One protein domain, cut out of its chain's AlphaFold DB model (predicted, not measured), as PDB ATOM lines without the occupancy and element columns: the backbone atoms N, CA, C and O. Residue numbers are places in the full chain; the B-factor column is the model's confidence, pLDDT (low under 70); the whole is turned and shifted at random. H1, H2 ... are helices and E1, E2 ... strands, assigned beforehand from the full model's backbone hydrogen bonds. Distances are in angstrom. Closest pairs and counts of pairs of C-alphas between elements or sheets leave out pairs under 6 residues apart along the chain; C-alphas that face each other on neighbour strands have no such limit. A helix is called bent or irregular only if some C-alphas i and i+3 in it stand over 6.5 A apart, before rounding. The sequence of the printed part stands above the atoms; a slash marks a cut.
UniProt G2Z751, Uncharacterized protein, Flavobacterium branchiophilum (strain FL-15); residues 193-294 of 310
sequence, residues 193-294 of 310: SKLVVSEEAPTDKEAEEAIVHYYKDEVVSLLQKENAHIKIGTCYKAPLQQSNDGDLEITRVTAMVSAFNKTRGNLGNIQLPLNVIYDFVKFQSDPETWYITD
ATOM      1  N   SER A 193     163.030 145.674 148.896       85.81
ATOM      2  CA  SER A 193     162.392 146.326 147.737       85.81
ATOM      3  C   SER A 193     163.349 147.169 146.888       85.81
ATOM      4  O   SER A 193     163.083 147.416 145.713       85.81
ATOM      5  N   LYS A 194     164.471 147.599 147.474       85.69
ATOM      6  CA  LYS A 194     165.509 148.402 146.811       85.69
ATOM      7  C   LYS A 194     166.524 147.563 146.034       85.69
ATOM      8  O   LYS A 194     167.354 148.135 145.331       85.69
ATOM      9  N   LEU A 195     166.482 146.235 146.163       90.00
ATOM     10  CA  LEU A 195     167.403 145.356 145.454       90.00
ATOM     11  C   LEU A 195     167.075 145.324 143.963       90.00
ATOM     12  O   LEU A 195     165.929 145.140 143.555       90.00
ATOM     13  N   VAL A 196     168.114 145.453 143.146       92.38
ATOM     14  CA  VAL A 196     168.000 145.404 141.689       92.38
ATOM     15  C   VAL A 196     168.610 144.100 141.208       92.38
ATOM     16  O   VAL A 196     169.801 143.863 141.410       92.38
ATOM     17  N   VAL A 197     167.807 143.255 140.563       93.81
ATOM     18  CA  VAL A 197     168.312 142.036 139.918       93.81
ATOM     19  C   VAL A 197     169.278 142.436 138.804       93.81
ATOM     20  O   VAL A 197     168.980 143.321 137.999       93.81
ATOM     21  N   SER A 198     170.452 141.811 138.779       92.69
ATOM     22  CA  SER A 198     171.457 142.072 137.753       92.69
ATOM     23  C   SER A 198     171.213 141.220 136.512       92.69
ATOM     24  O   SER A 198     170.968 140.021 136.619       92.69
ATOM     25  N   GLU A 199     171.317 141.836 135.335       90.06
ATOM     26  CA  GLU A 199     171.372 141.120 134.053       90.06
ATOM     27  C   GLU A 199     172.772 140.557 133.783       90.06
ATOM     28  O   GLU A 199     172.908 139.499 133.176       90.06
ATOM     29  N   GLU A 200     173.811 141.249 134.262       91.94
ATOM     30  CA  GLU A 200     175.182 140.748 134.242       91.94
ATOM     31  C   GLU A 200     175.419 139.931 135.513       91.94
ATOM     32  O   GLU A 200     175.402 140.474 136.620       91.94
ATOM     33  N   ALA A 201     175.601 138.625 135.351       93.75
ATOM     34  CA  ALA A 201     175.798 137.675 136.436       93.75
ATOM     35  C   ALA A 201     176.772 136.574 135.992       93.75
ATOM     36  O   ALA A 201     176.752 136.207 134.811       93.75
ATOM     37  N   PRO A 202     177.598 136.028 136.902       95.25
ATOM     38  CA  PRO A 202     178.389 134.850 136.589       95.25
ATOM     39  C   PRO A 202     177.474 133.648 136.341       95.25
ATOM     40  O   PRO A 202     176.423 133.484 136.961       95.25
ATOM     41  N   THR A 203     177.897 132.784 135.431       95.62
ATOM     42  CA  THR A 203     177.331 131.447 135.255       95.62
ATOM     43  C   THR A 203     177.704 130.540 136.432       95.62
ATOM     44  O   THR A 203     178.660 130.812 137.153       95.62
ATOM     45  N   ASP A 204     177.009 129.405 136.595       93.94
ATOM     46  CA  ASP A 204     177.353 128.390 137.610       93.94
ATOM     47  C   ASP A 204     178.846 128.001 137.560       93.94
ATOM     48  O   ASP A 204     179.500 127.876 138.594       93.94
ATOM     49  N   LYS A 205     179.401 127.859 136.348       92.81
ATOM     50  CA  LYS A 205     180.809 127.501 136.130       92.81
ATOM     51  C   LYS A 205     181.761 128.626 136.535       92.81
ATOM     52  O   LYS A 205     182.741 128.357 137.214       92.81
ATOM     53  N   GLU A 206     181.471 129.863 136.140       95.38
ATOM     54  CA  GLU A 206     182.295 131.023 136.508       95.38
ATOM     55  C   GLU A 206     182.245 131.286 138.018       95.38
ATOM     56  O   GLU A 206     183.261 131.619 138.620       95.38
ATOM     57  N   ALA A 207     181.086 131.083 138.649       94.25
ATOM     58  CA  ALA A 207     180.944 131.180 140.096       94.25
ATOM     59  C   ALA A 207     181.760 130.094 140.817       94.25
ATOM     60  O   ALA A 207     182.465 130.397 141.781       94.25
ATOM     61  N   GLU A 208     181.709 128.843 140.341       92.00
ATOM     62  CA  GLU A 208     182.552 127.755 140.855       92.00
ATOM     63  C   GLU A 208     184.042 128.084 140.708       92.00
ATOM     64  O   GLU A 208     184.796 127.943 141.670       92.00
ATOM     65  N   GLU A 209     184.462 128.567 139.538       91.56
ATOM     66  CA  GLU A 209     185.849 128.951 139.262       91.56
ATOM     67  C   GLU A 209     186.320 130.094 140.168       91.56
ATOM     68  O   GLU A 209     187.414 130.005 140.724       91.56
ATOM     69  N   ALA A 210     185.491 131.118 140.389       92.75
ATOM     70  CA  ALA A 210     185.806 132.237 141.275       92.75
ATOM     71  C   ALA A 210     185.991 131.782 142.736       92.75
ATOM     72  O   ALA A 210     186.947 132.178 143.408       92.75
ATOM     73  N   ILE A 211     185.117 130.894 143.220       90.31
ATOM     74  CA  ILE A 211     185.200 130.323 144.572       90.31
ATOM     75  C   ILE A 211     186.432 129.417 144.703       90.31
ATOM     76  O   ILE A 211     187.173 129.512 145.683       90.31
ATOM     77  N   VAL A 212     186.687 128.558 143.713       89.12
ATOM     78  CA  VAL A 212     187.881 127.703 143.672       89.12
ATOM     79  C   VAL A 212     189.152 128.544 143.617       89.12
ATOM     80  O   VAL A 212     190.128 128.200 144.273       89.12
ATOM     81  N   HIS A 213     189.166 129.658 142.891       87.25
ATOM     82  CA  HIS A 213     190.326 130.543 142.842       87.25
ATOM     83  C   HIS A 213     190.648 131.146 144.218       87.25
ATOM     84  O   HIS A 213     191.814 131.210 144.613       87.25
ATOM     85  N   TYR A 214     189.615 131.539 144.965       88.19
ATOM     86  CA  TYR A 214     189.756 132.147 146.286       88.19
ATOM     87  C   TYR A 214     190.191 131.140 147.362       88.19
ATOM     88  O   TYR A 214     191.186 131.365 148.051       88.19
ATOM     89  N   TYR A 215     189.494 130.003 147.482       84.00
ATOM     90  CA  TYR A 215     189.770 128.990 148.517       84.00
ATOM     91  C   TYR A 215     190.778 127.912 148.097       84.00
ATOM     92  O   TYR A 215     191.238 127.129 148.929       84.00
ATOM     93  N   LYS A 216     191.138 127.860 146.813       86.75
ATOM     94  CA  LYS A 216     192.149 126.960 146.243       86.75
ATOM     95  C   LYS A 216     191.832 125.489 146.547       86.75
ATOM     96  O   LYS A 216     190.719 125.017 146.308       86.75
ATOM     97  N   ASP A 217     192.816 124.757 147.062       78.81
ATOM     98  CA  ASP A 217     192.778 123.302 147.217       78.81
ATOM     99  C   ASP A 217     191.698 122.812 148.198       78.81
ATOM    100  O   ASP A 217     191.244 121.669 148.086       78.81
ATOM    101  N   GLU A 218     191.248 123.658 149.133       81.00
ATOM    102  CA  GLU A 218     190.249 123.286 150.143       81.00
ATOM    103  C   GLU A 218     188.880 123.007 149.512       81.00
ATOM    104  O   GLU A 218     188.305 121.932 149.706       81.00
ATOM    105  N   VAL A 219     188.380 123.938 148.690       82.56
ATOM    106  CA  VAL A 219     187.095 123.767 147.993       82.56
ATOM    107  C   VAL A 219     187.201 122.699 146.912       82.56
ATOM    108  O   VAL A 219     186.277 121.900 146.765       82.56
ATOM    109  N   VAL A 220     188.327 122.608 146.198       83.94
ATOM    110  CA  VAL A 220     188.528 121.553 145.188       83.94
ATOM    111  C   VAL A 220     188.411 120.167 145.820       83.94
ATOM    112  O   VAL A 220     187.674 119.316 145.316       83.94
ATOM    113  N   SER A 221     189.086 119.947 146.950       84.69
ATOM    114  CA  SER A 221     189.036 118.676 147.678       84.69
ATOM    115  C   SER A 221     187.620 118.360 148.159       84.69
ATOM    116  O   SER A 221     187.169 117.216 148.058       84.69
ATOM    117  N   LEU A 222     186.896 119.374 148.642       83.50
ATOM    118  CA  LEU A 222     185.521 119.242 149.112       83.50
ATOM    119  C   LEU A 222     184.557 118.853 147.983       83.50
ATOM    120  O   LEU A 222     183.808 117.884 148.113       83.50
ATOM    121  N   LEU A 223     184.613 119.565 146.855       85.25
ATOM    122  CA  LEU A 223     183.773 119.293 145.689       85.25
ATOM    123  C   LEU A 223     184.060 117.909 145.100       85.25
ATOM    124  O   LEU A 223     183.132 117.195 144.721       85.25
ATOM    125  N   GLN A 224     185.324 117.484 145.067       87.25
ATOM    126  CA  GLN A 224     185.689 116.141 144.614       87.25
ATOM    127  C   GLN A 224     185.173 115.054 145.559       87.25
ATOM    128  O   GLN A 224     184.553 114.092 145.099       87.25
ATOM    129  N   LYS A 225     185.391 115.217 146.870       85.75
ATOM    130  CA  LYS A 225     184.945 114.272 147.901       85.75
ATOM    131  C   LYS A 225     183.435 114.051 147.847       85.75
ATOM    132  O   LYS A 225     182.981 112.910 147.885       85.75
ATOM    133  N   GLU A 226     182.672 115.133 147.721       82.81
ATOM    134  CA  GLU A 226     181.209 115.086 147.694       82.81
ATOM    135  C   GLU A 226     180.635 114.891 146.281       82.81
ATOM    136  O   GLU A 226     179.414 114.895 146.107       82.81
ATOM    137  N   ASN A 227     181.487 114.709 145.259       87.19
ATOM    138  CA  ASN A 227     181.115 114.668 143.839       87.19
ATOM    139  C   ASN A 227     180.117 115.785 143.468       87.19
ATOM    140  O   ASN A 227     179.058 115.553 142.861       87.19
ATOM    141  N   ALA A 228     180.445 116.992 143.916       87.50
ATOM    142  CA  ALA A 228     179.603 118.168 143.870       87.50
ATOM    143  C   ALA A 228     180.071 119.173 142.809       87.50
ATOM    144  O   ALA A 228     181.162 119.061 142.251       87.50
ATOM    145  N   HIS A 229     179.197 120.125 142.514       89.19
ATOM    146  CA  HIS A 229     179.460 121.339 141.746       89.19
ATOM    147  C   HIS A 229     178.699 122.496 142.395       89.19
ATOM    148  O   HIS A 229     177.722 122.257 143.112       89.19
ATOM    149  N   ILE A 230     179.127 123.730 142.162       90.50
ATOM    150  CA  ILE A 230     178.462 124.922 142.691       90.50
ATOM    151  C   ILE A 230     177.392 125.404 141.713       90.50
ATOM    152  O   ILE A 230     177.565 125.360 140.497       90.50
ATOM    153  N   LYS A 231     176.270 125.871 142.264       91.75
ATOM    154  CA  LYS A 231     175.269 126.641 141.531       91.75
ATOM    155  C   LYS A 231     175.044 127.982 142.189       91.75
ATOM    156  O   LYS A 231     175.027 128.079 143.420       91.75
ATOM    157  N   ILE A 232     174.814 128.985 141.357       93.88
ATOM    158  CA  ILE A 232     174.518 130.341 141.794       93.88
ATOM    159  C   ILE A 232     173.018 130.627 141.700       93.88
ATOM    160  O   ILE A 232     172.301 130.129 140.830       93.88
ATOM    161  N   GLY A 233     172.524 131.400 142.662       92.69
ATOM    162  CA  GLY A 233     171.149 131.869 142.699       92.69
ATOM    163  C   GLY A 233     170.938 133.181 141.948       92.69
ATOM    164  O   GLY A 233     171.685 133.583 141.057       92.69
ATOM    165  N   THR A 234     169.881 133.871 142.348       94.44
ATOM    166  CA  THR A 234     169.531 135.199 141.846       94.44
ATOM    167  C   THR A 234     170.596 136.212 142.263       94.44
ATOM    168  O   THR A 234     170.886 136.357 143.450       94.44
ATOM    169  N   CYS A 235     171.158 136.918 141.284       95.12
ATOM    170  CA  CYS A 235     172.198 137.920 141.492       95.12
ATOM    171  C   CYS A 235     171.592 139.320 141.622       95.12
ATOM    172  O   CYS A 235     170.820 139.750 140.761       95.12
ATOM    173  N   TYR A 236     171.978 140.053 142.663       94.44
ATOM    174  CA  TYR A 236     171.547 141.430 142.902       94.44
ATOM    175  C   TYR A 236     172.724 142.382 142.742       94.44
ATOM    176  O   TYR A 236     173.803 142.117 143.262       94.44
ATOM    177  N   LYS A 237     172.536 143.501 142.042       94.38
ATOM    178  CA  LYS A 237     173.577 144.528 141.908       94.38
ATOM    179  C   LYS A 237     173.949 145.060 143.285       94.38
ATOM    180  O   LYS A 237     173.060 145.386 144.068       94.38
ATOM    181  N   ALA A 238     175.242 145.141 143.564       90.50
ATOM    182  CA  ALA A 238     175.770 145.669 144.814       90.50
ATOM    183  C   ALA A 238     176.531 146.980 144.553       90.50
ATOM    184  O   ALA A 238     176.960 147.226 143.419       90.50
ATOM    185  N   PRO A 239     176.693 147.846 145.566       88.38
ATOM    186  CA  PRO A 239     177.476 149.065 145.417       88.38
ATOM    187  C   PRO A 239     178.943 148.719 145.142       88.38
ATOM    188  O   PRO A 239     179.558 147.983 145.908       88.38
ATOM    189  N   LEU A 240     179.496 149.273 144.059       88.69
ATOM    190  CA  LEU A 240     180.912 149.128 143.723       88.69
ATOM    191  C   LEU A 240     181.773 149.669 144.865       88.69
ATOM    192  O   LEU A 240     181.497 150.742 145.409       88.69
ATOM    193  N   GLN A 241     182.825 148.937 145.200       83.50
ATOM    194  CA  GLN A 241     183.810 149.345 146.189       83.50
ATOM    195  C   GLN A 241     185.116 149.727 145.493       83.50
ATOM    196  O   GLN A 241     185.391 149.342 144.357       83.50
ATOM    197  N   GLN A 242     185.920 150.543 146.169       73.50
ATOM    198  CA  GLN A 242     187.281 150.804 145.718       73.50
ATOM    199  C   GLN A 242     188.172 149.675 146.224       73.50
ATOM    200  O   GLN A 242     188.183 149.395 147.421       73.50
ATOM    201  N   SER A 243     188.924 149.043 145.322       67.00
ATOM    202  CA  SER A 243     189.965 148.107 145.735       67.00
ATOM    203  C   SER A 243     191.117 148.866 146.392       67.00
ATOM    204  O   SER A 243     191.499 149.951 145.941       67.00
ATOM    205  N   ASN A 244     191.721 148.262 147.416       59.88
ATOM    206  CA  ASN A 244     192.899 148.797 148.108       59.88
ATOM    207  C   ASN A 244     194.095 149.016 147.160       59.88
ATOM    208  O   ASN A 244     194.942 149.866 147.424       59.88
ATOM    209  N   ASP A 245     194.140 148.296 146.036       64.25
ATOM    210  CA  ASP A 245     195.208 148.380 145.032       64.25
ATOM    211  C   ASP A 245     194.977 149.452 143.953       64.25
ATOM    212  O   ASP A 245     195.759 149.563 143.004       64.25
ATOM    213  N   GLY A 246     193.898 150.234 144.065       67.50
ATOM    214  CA  GLY A 246     193.523 151.246 143.074       67.50
ATOM    215  C   GLY A 246     192.914 150.675 141.789       67.50
ATOM    216  O   GLY A 246     192.677 151.429 140.845       67.50
ATOM    217  N   ASP A 247     192.653 149.367 141.744       78.75
ATOM    218  CA  ASP A 247     191.868 148.751 140.679       78.75
ATOM    219  C   ASP A 247     190.378 149.048 140.888       78.75
ATOM    220  O   ASP A 247     189.861 148.987 142.007       78.75
ATOM    221  N   LEU A 248     189.688 149.417 139.814       84.75
ATOM    222  CA  LEU A 248     188.293 149.831 139.891       84.75
ATOM    223  C   LEU A 248     187.390 148.638 139.618       84.75
ATOM    224  O   LEU A 248     187.519 147.969 138.593       84.75
ATOM    225  N   GLU A 249     186.448 148.393 140.522       89.81
ATOM    226  CA  GLU A 249     185.365 147.453 140.265       89.81
ATOM    227  C   GLU A 249     184.471 148.015 139.162       89.81
ATOM    228  O   GLU A 249     184.011 149.155 139.238       89.81
ATOM    229  N   ILE A 250     184.223 147.212 138.132       91.12
ATOM    230  CA  ILE A 250     183.314 147.579 137.038       91.12
ATOM    231  C   ILE A 250     181.918 147.002 137.262       91.12
ATOM    232  O   ILE A 250     180.925 147.644 136.925       91.12
ATOM    233  N   THR A 251     181.853 145.829 137.898       92.50
ATOM    234  CA  THR A 251     180.613 145.121 138.208       92.50
ATOM    235  C   THR A 251     180.766 144.415 139.547       92.50
ATOM    236  O   THR A 251     181.760 143.730 139.778       92.50
ATOM    237  N   ARG A 252     179.756 144.551 140.413       93.50
ATOM    238  CA  ARG A 252     179.626 143.797 141.661       93.50
ATOM    239  C   ARG A 252     178.202 143.278 141.800       93.50
ATOM    240  O   ARG A 252     177.241 144.049 141.698       93.50
ATOM    241  N   VAL A 253     178.063 141.982 142.048       95.44
ATOM    242  CA  VAL A 253     176.771 141.338 142.287       95.44
ATOM    243  C   VAL A 253     176.824 140.440 143.511       95.44
ATOM    244  O   VAL A 253     177.756 139.667 143.679       95.44
ATOM    245  N   THR A 254     175.804 140.509 144.355       94.12
ATOM    246  CA  THR A 254     175.664 139.653 145.534       94.12
ATOM    247  C   THR A 254     174.712 138.520 145.215       94.12
ATOM    248  O   THR A 254     173.597 138.759 144.733       94.12
ATOM    249  N   ALA A 255     175.127 137.290 145.491       93.38
ATOM    250  CA  ALA A 255     174.309 136.117 145.228       93.38
ATOM    251  C   ALA A 255     174.539 135.021 146.266       93.38
ATOM    252  O   ALA A 255     175.636 134.851 146.799       93.38
ATOM    253  N   MET A 256     173.484 134.247 146.516       91.69
ATOM    254  CA  MET A 256     173.623 132.985 147.229       91.69
ATOM    255  C   MET A 256     174.235 131.933 146.317       91.69
ATOM    256  O   MET A 256     173.942 131.888 145.119       91.69
ATOM    257  N   VAL A 257     175.006 131.038 146.916       91.31
ATOM    258  CA  VAL A 257     175.490 129.832 146.253       91.31
ATOM    259  C   VAL A 257     175.083 128.606 147.044       91.31
ATOM    260  O   VAL A 257     174.776 128.679 148.232       91.31
ATOM    261  N   SER A 258     175.019 127.476 146.358       89.06
ATOM    262  CA  SER A 258     174.707 126.198 146.978       89.06
ATOM    263  C   SER A 258     175.379 125.092 146.190       89.06
ATOM    264  O   SER A 258     175.545 125.193 144.970       89.06
ATOM    265  N   ALA A 259     175.792 124.036 146.876       88.12
ATOM    266  CA  ALA A 259     176.482 122.941 146.231       88.12
ATOM    267  C   ALA A 259     175.509 121.813 145.886       88.12
ATOM    268  O   ALA A 259     174.601 121.467 146.639       88.12
ATOM    269  N   PHE A 260     175.713 121.205 144.726       86.06
ATOM    270  CA  PHE A 260     174.860 120.162 144.184       86.06
ATOM    271  C   PHE A 260     175.682 118.924 143.879       86.06
ATOM    272  O   PHE A 260     176.642 118.966 143.111       86.06
ATOM    273  N   ASN A 261     175.263 117.783 144.411       87.56
ATOM    274  CA  ASN A 261     175.798 116.505 143.985       87.56
ATOM    275  C   ASN A 261     175.335 116.210 142.555       87.56
ATOM    276  O   ASN A 261     174.158 116.376 142.224       87.56
ATOM    277  N   LYS A 262     176.233 115.684 141.721       79.38
ATOM    278  CA  LYS A 262     175.924 115.352 140.318       79.38
ATOM    279  C   LYS A 262     174.846 114.273 140.145       79.38
ATOM    280  O   LYS A 262     174.285 114.145 139.064       79.38
ATOM    281  N   THR A 263     174.560 113.495 141.188       79.50
ATOM    282  CA  THR A 263     173.610 112.369 141.157       79.50
ATOM    283  C   THR A 263     172.482 112.472 142.183       79.50
ATOM    284  O   THR A 263     171.422 111.892 141.974       79.50
ATOM    285  N   ARG A 264     172.701 113.189 143.291       70.62
ATOM    286  CA  ARG A 264     171.845 113.154 144.487       70.62
ATOM    287  C   ARG A 264     171.057 114.436 144.767       70.62
ATOM    288  O   ARG A 264     170.170 114.404 145.605       70.62
ATOM    289  N   GLY A 265     171.321 115.524 144.042       79.62
ATOM    290  CA  GLY A 265     170.589 116.786 144.193       79.62
ATOM    291  C   GLY A 265     171.320 117.816 145.054       79.62
ATOM    292  O   GLY A 265     172.548 117.814 145.116       79.62
ATOM    293  N   ASN A 266     170.572 118.746 145.648       79.56
ATOM    294  CA  ASN A 266     171.129 119.867 146.407       79.56
ATOM    295  C   ASN A 266     171.703 119.374 147.749       79.56
ATOM    296  O   ASN A 266     170.970 118.831 148.572       79.56
ATOM    297  N   LEU A 267     173.004 119.572 147.963       74.31
ATOM    298  CA  LEU A 267     173.711 119.234 149.205       74.31
ATOM    299  C   LEU A 267     173.635 120.356 150.253       74.31
ATOM    300  O   LEU A 267     174.125 120.199 151.369       74.31
ATOM    301  N   GLY A 268     173.037 121.488 149.894       71.31
ATOM    302  CA  GLY A 268     173.063 122.725 150.648       71.31
ATOM    303  C   GLY A 268     174.458 123.337 150.649       71.31
ATOM    304  O   GLY A 268     175.271 123.128 149.743       71.31
ATOM    305  N   ASN A 269     174.751 124.081 151.711       64.44
ATOM    306  CA  ASN A 269     176.119 124.494 151.983       64.44
ATOM    307  C   ASN A 269     176.856 123.294 152.552       64.44
ATOM    308  O   ASN A 269     176.656 122.906 153.706       64.44
ATOM    309  N   ILE A 270     177.683 122.682 151.709       56.81
ATOM    310  CA  ILE A 270     178.663 121.712 152.173       56.81
ATOM    311  C   ILE A 270     179.562 122.446 153.179       56.81
ATOM    312  O   ILE A 270     179.769 123.650 153.056       56.81
ATOM    313  N   GLN A 271     180.015 121.720 154.201       59.00
ATOM    314  CA  GLN A 271     180.876 122.176 155.299       59.00
ATOM    315  C   GLN A 271     181.907 123.249 154.901       59.00
ATOM    316  O   GLN A 271     182.350 123.307 153.754       59.00
ATOM    317  N   LEU A 272     182.338 124.046 155.888       57.56
ATOM    318  CA  LEU A 272     183.429 125.020 155.751       57.56
ATOM    319  C   LEU A 272     184.564 124.483 154.850       57.56
ATOM    320  O   LEU A 272     184.951 123.320 155.008       57.56
ATOM    321  N   PRO A 273     185.087 125.303 153.919       66.62
ATOM    322  CA  PRO A 273     185.090 126.773 153.956       66.62
ATOM    323  C   PRO A 273     184.016 127.481 153.099       66.62
ATOM    324  O   PRO A 273     184.070 128.702 152.956       66.62
ATOM    325  N   LEU A 274     183.047 126.761 152.520       76.88
ATOM    326  CA  LEU A 274     182.015 127.375 151.676       76.88
ATOM    327  C   LEU A 274     181.011 128.197 152.501       76.88
ATOM    328  O   LEU A 274     180.293 127.670 153.351       76.88
ATOM    329  N   ASN A 275     180.935 129.490 152.202       81.12
ATOM    330  CA  ASN A 275     179.881 130.386 152.652       81.12
ATOM    331  C   ASN A 275     178.646 130.254 151.757       81.12
ATOM    332  O   ASN A 275     178.687 129.769 150.629       81.12
ATOM    333  N   VAL A 276     177.525 130.737 152.285       82.88
ATOM    334  CA  VAL A 276     176.201 130.631 151.656       82.88
ATOM    335  C   VAL A 276     175.926 131.762 150.658       82.88
ATOM    336  O   VAL A 276     174.952 131.720 149.907       82.88
ATOM    337  N   ILE A 277     176.745 132.811 150.716       88.19
ATOM    338  CA  ILE A 277     176.574 134.089 150.034       88.19
ATOM    339  C   ILE A 277     177.945 134.707 149.768       88.19
ATOM    340  O   ILE A 277     178.826 134.650 150.628       88.19
ATOM    341  N   TYR A 278     178.090 135.308 148.591       90.88
ATOM    342  CA  TYR A 278     179.296 136.005 148.159       90.88
ATOM    343  C   TYR A 278     178.938 137.257 147.364       90.88
ATOM    344  O   TYR A 278     177.882 137.313 146.723       90.88
ATOM    345  N   ASP A 279     179.857 138.221 147.361       93.06
ATOM    346  CA  ASP A 279     179.910 139.236 146.315       93.06
ATOM    347  C   ASP A 279     180.832 138.741 145.202       93.06
ATOM    348  O   ASP A 279     181.995 138.429 145.446       93.06
ATOM    349  N   PHE A 280     180.307 138.674 143.984       94.94
ATOM    350  CA  PHE A 280     181.059 138.416 142.767       94.94
ATOM    351  C   PHE A 280     181.415 139.741 142.110       94.94
ATOM    352  O   PHE A 280     180.542 140.581 141.871       94.94
ATOM    353  N   VAL A 281     182.693 139.920 141.810       94.06
ATOM    354  CA  VAL A 281     183.264 141.196 141.394       94.06
ATOM    355  C   VAL A 281     184.085 141.017 140.126       94.06
ATOM    356  O   VAL A 281     184.821 140.042 139.991       94.06
ATOM    357  N   LYS A 282     183.976 141.977 139.210       92.56
ATOM    358  CA  LYS A 282     184.879 142.142 138.071       92.56
ATOM    359  C   LYS A 282     185.674 143.420 138.239       92.56
ATOM    360  O   LYS A 282     185.115 144.458 138.610       92.56
ATOM    361  N   PHE A 283     186.950 143.360 137.894       90.38
ATOM    362  CA  PHE A 283     187.838 144.512 137.945       90.38
ATOM    363  C   PHE A 283     188.101 145.064 136.551       90.38
ATOM    364  O   PHE A 283     188.059 144.347 135.556       90.38
ATOM    365  N   GLN A 284     188.411 146.353 136.469       88.81
ATOM    366  CA  GLN A 284     188.762 146.988 135.207       88.81
ATOM    367  C   GLN A 284     190.043 146.392 134.605       88.81
ATOM    368  O   GLN A 284     190.164 146.336 133.381       88.81
ATOM    369  N   SER A 285     190.994 145.954 135.441       88.44
ATOM    370  CA  SER A 285     192.221 145.316 134.951       88.44
ATOM    371  C   SER A 285     192.019 143.900 134.400       88.44
ATOM    372  O   SER A 285     192.816 143.477 133.564       88.44
ATOM    373  N   ASP A 286     190.949 143.209 134.808       88.06
ATOM    374  CA  ASP A 286     190.549 141.896 134.291       88.06
ATOM    375  C   ASP A 286     189.010 141.787 134.193       88.06
ATOM    376  O   ASP A 286     188.351 141.280 135.107       88.06
ATOM    377  N   PRO A 287     188.409 142.305 133.104       89.31
ATOM    378  CA  PRO A 287     186.956 142.409 132.965       89.31
ATOM    379  C   PRO A 287     186.260 141.078 132.636       89.31
ATOM    380  O   PRO A 287     185.028 140.995 132.691       89.31
ATOM    381  N   GLU A 288     187.023 140.044 132.276       89.88
ATOM    382  CA  GLU A 288     186.489 138.742 131.863       89.88
ATOM    383  C   GLU A 288     186.454 137.732 133.018       89.88
ATOM    384  O   GLU A 288     185.747 136.728 132.931       89.88
ATOM    385  N   THR A 289     187.157 138.004 134.120       90.12
ATOM    386  CA  THR A 289     187.244 137.102 135.273       90.12
ATOM    387  C   THR A 289     186.383 137.592 136.432       90.12
ATOM    388  O   THR A 289     186.441 138.756 136.831       90.12
ATOM    389  N   TRP A 290     185.607 136.679 137.018       93.69
ATOM    390  CA  TRP A 290     184.897 136.922 138.268       93.69
ATOM    391  C   TRP A 290     185.762 136.545 139.470       93.69
ATOM    392  O   TRP A 290     186.345 135.463 139.525       93.69
ATOM    393  N   TYR A 291     185.779 137.419 140.466       91.81
ATOM    394  CA  TYR A 291     186.416 137.213 141.763       91.81
ATOM    395  C   TYR A 291     185.357 137.213 142.858       91.81
ATOM    396  O   TYR A 291     184.284 137.778 142.664       91.81
ATOM    397  N   ILE A 292     185.654 136.607 144.007       90.81
ATOM    398  CA  ILE A 292     184.768 136.683 145.171       90.81
ATOM    399  C   ILE A 292     185.346 137.571 146.270       90.81
ATOM    400  O   ILE A 292     186.551 137.568 146.524       90.81
ATOM    401  N   THR A 293     184.463 138.302 146.941       86.44
ATOM    402  CA  THR A 293     184.745 139.057 148.166       86.44
ATOM    403  C   THR A 293     183.662 138.792 149.207       86.44
ATOM    404  O   THR A 293     182.627 138.180 148.916       86.44
ATOM    405  N   ASP A 294     183.873 139.305 150.419       81.00
ATOM    406  CA  ASP A 294     182.825 139.338 151.434       81.00
ATOM    407  C   ASP A 294     181.603 140.108 150.922       81.00
ATOM    408  O   ASP A 294     181.719 141.091 150.179       81.00
TER     409      ASP A 294
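Overview. This is residues 193 to 294 of the 310 residues of an uncharacterized protein of Flavobacterium branchiophilum (strain FL-15) (UniProt G2Z751). A strongly twisted sheet of five strands, built along the long bent strand E2, curls round the helix H1. A second, shorter helix, H2, is on the same face towards the E1 end of the sheet, and the long link from E1 to E2 runs back past E2 before the chain enters it. The printed part has 102 residues, with H1, H2, E1, E2, E3, E4 and E5 in that order; the branched sheet pairs E1 with E2, E2 with E3, E2 with E4 and E4 with E5, each pair antiparallel. The class is mixed, helices and strands. The whole is compact, with a radius of gyration of the C-alphas of 13.9 A and spans of 40 by 33 by 21 A.

Arrangement. H1, residues 204 to 215, and H2, residues 217 to 225, touch only at the corner, and only just, with 3 pairs of C-alphas within 8 A; the closest are those of Val 212 and Val 219, 5.9 A apart. They run opposite ways at a steep tilt of 50 degrees. E1, residues 228 to 232, and E2, residues 249 to 261, form a hairpin, with N 229 and O 260 2.9 A apart. E3, residues 265 to 268, forms a hairpin with E2, with N 267 and O 259 2.8 A apart. E4, residues 277 to 283, is on the same side of E2 as E3, and E1 is on the other side; N 280 and O 253 are 2.8 A apart. E5, residues 286 to 293, forms a hairpin with E4, with N 281 and O 291 2.8 A apart. The meander E1 E2 E3 has each strand the antiparallel neighbour of the one before. Both helices are on the same face of the sheet. The closest C-alphas of H1 and E5 are those of Ala 210 and Tyr 291, 5.0 A apart. In H1 and H2 every O i to N i+4 pair is within hydrogen-bond range.

Along the chain. H1 begins at C-alpha 204, (177.353, 128.390, 137.610), and is 16.5 A long; H2 ends at C-alpha 225. E1 follows, then E2, 32.6 A long, which bends by 59 degrees at residue 254. E3 is followed by E4, 19.5 A long. E5, 15.3 A long, bends by 89 degrees at residue 289 and ends at C-alpha 293, (184.745, 139.057, 148.166).

Size, cuts and confidence. The two C-alphas farthest apart, those of Gly 246 and Arg 264, are 43.9 A apart. The printed part has no cut. The link from E1 to E2 is long, with 16 residues. Residues 243 to 246 and 269 to 273 have pLDDT under 70; the mean of the printed part is 85.9.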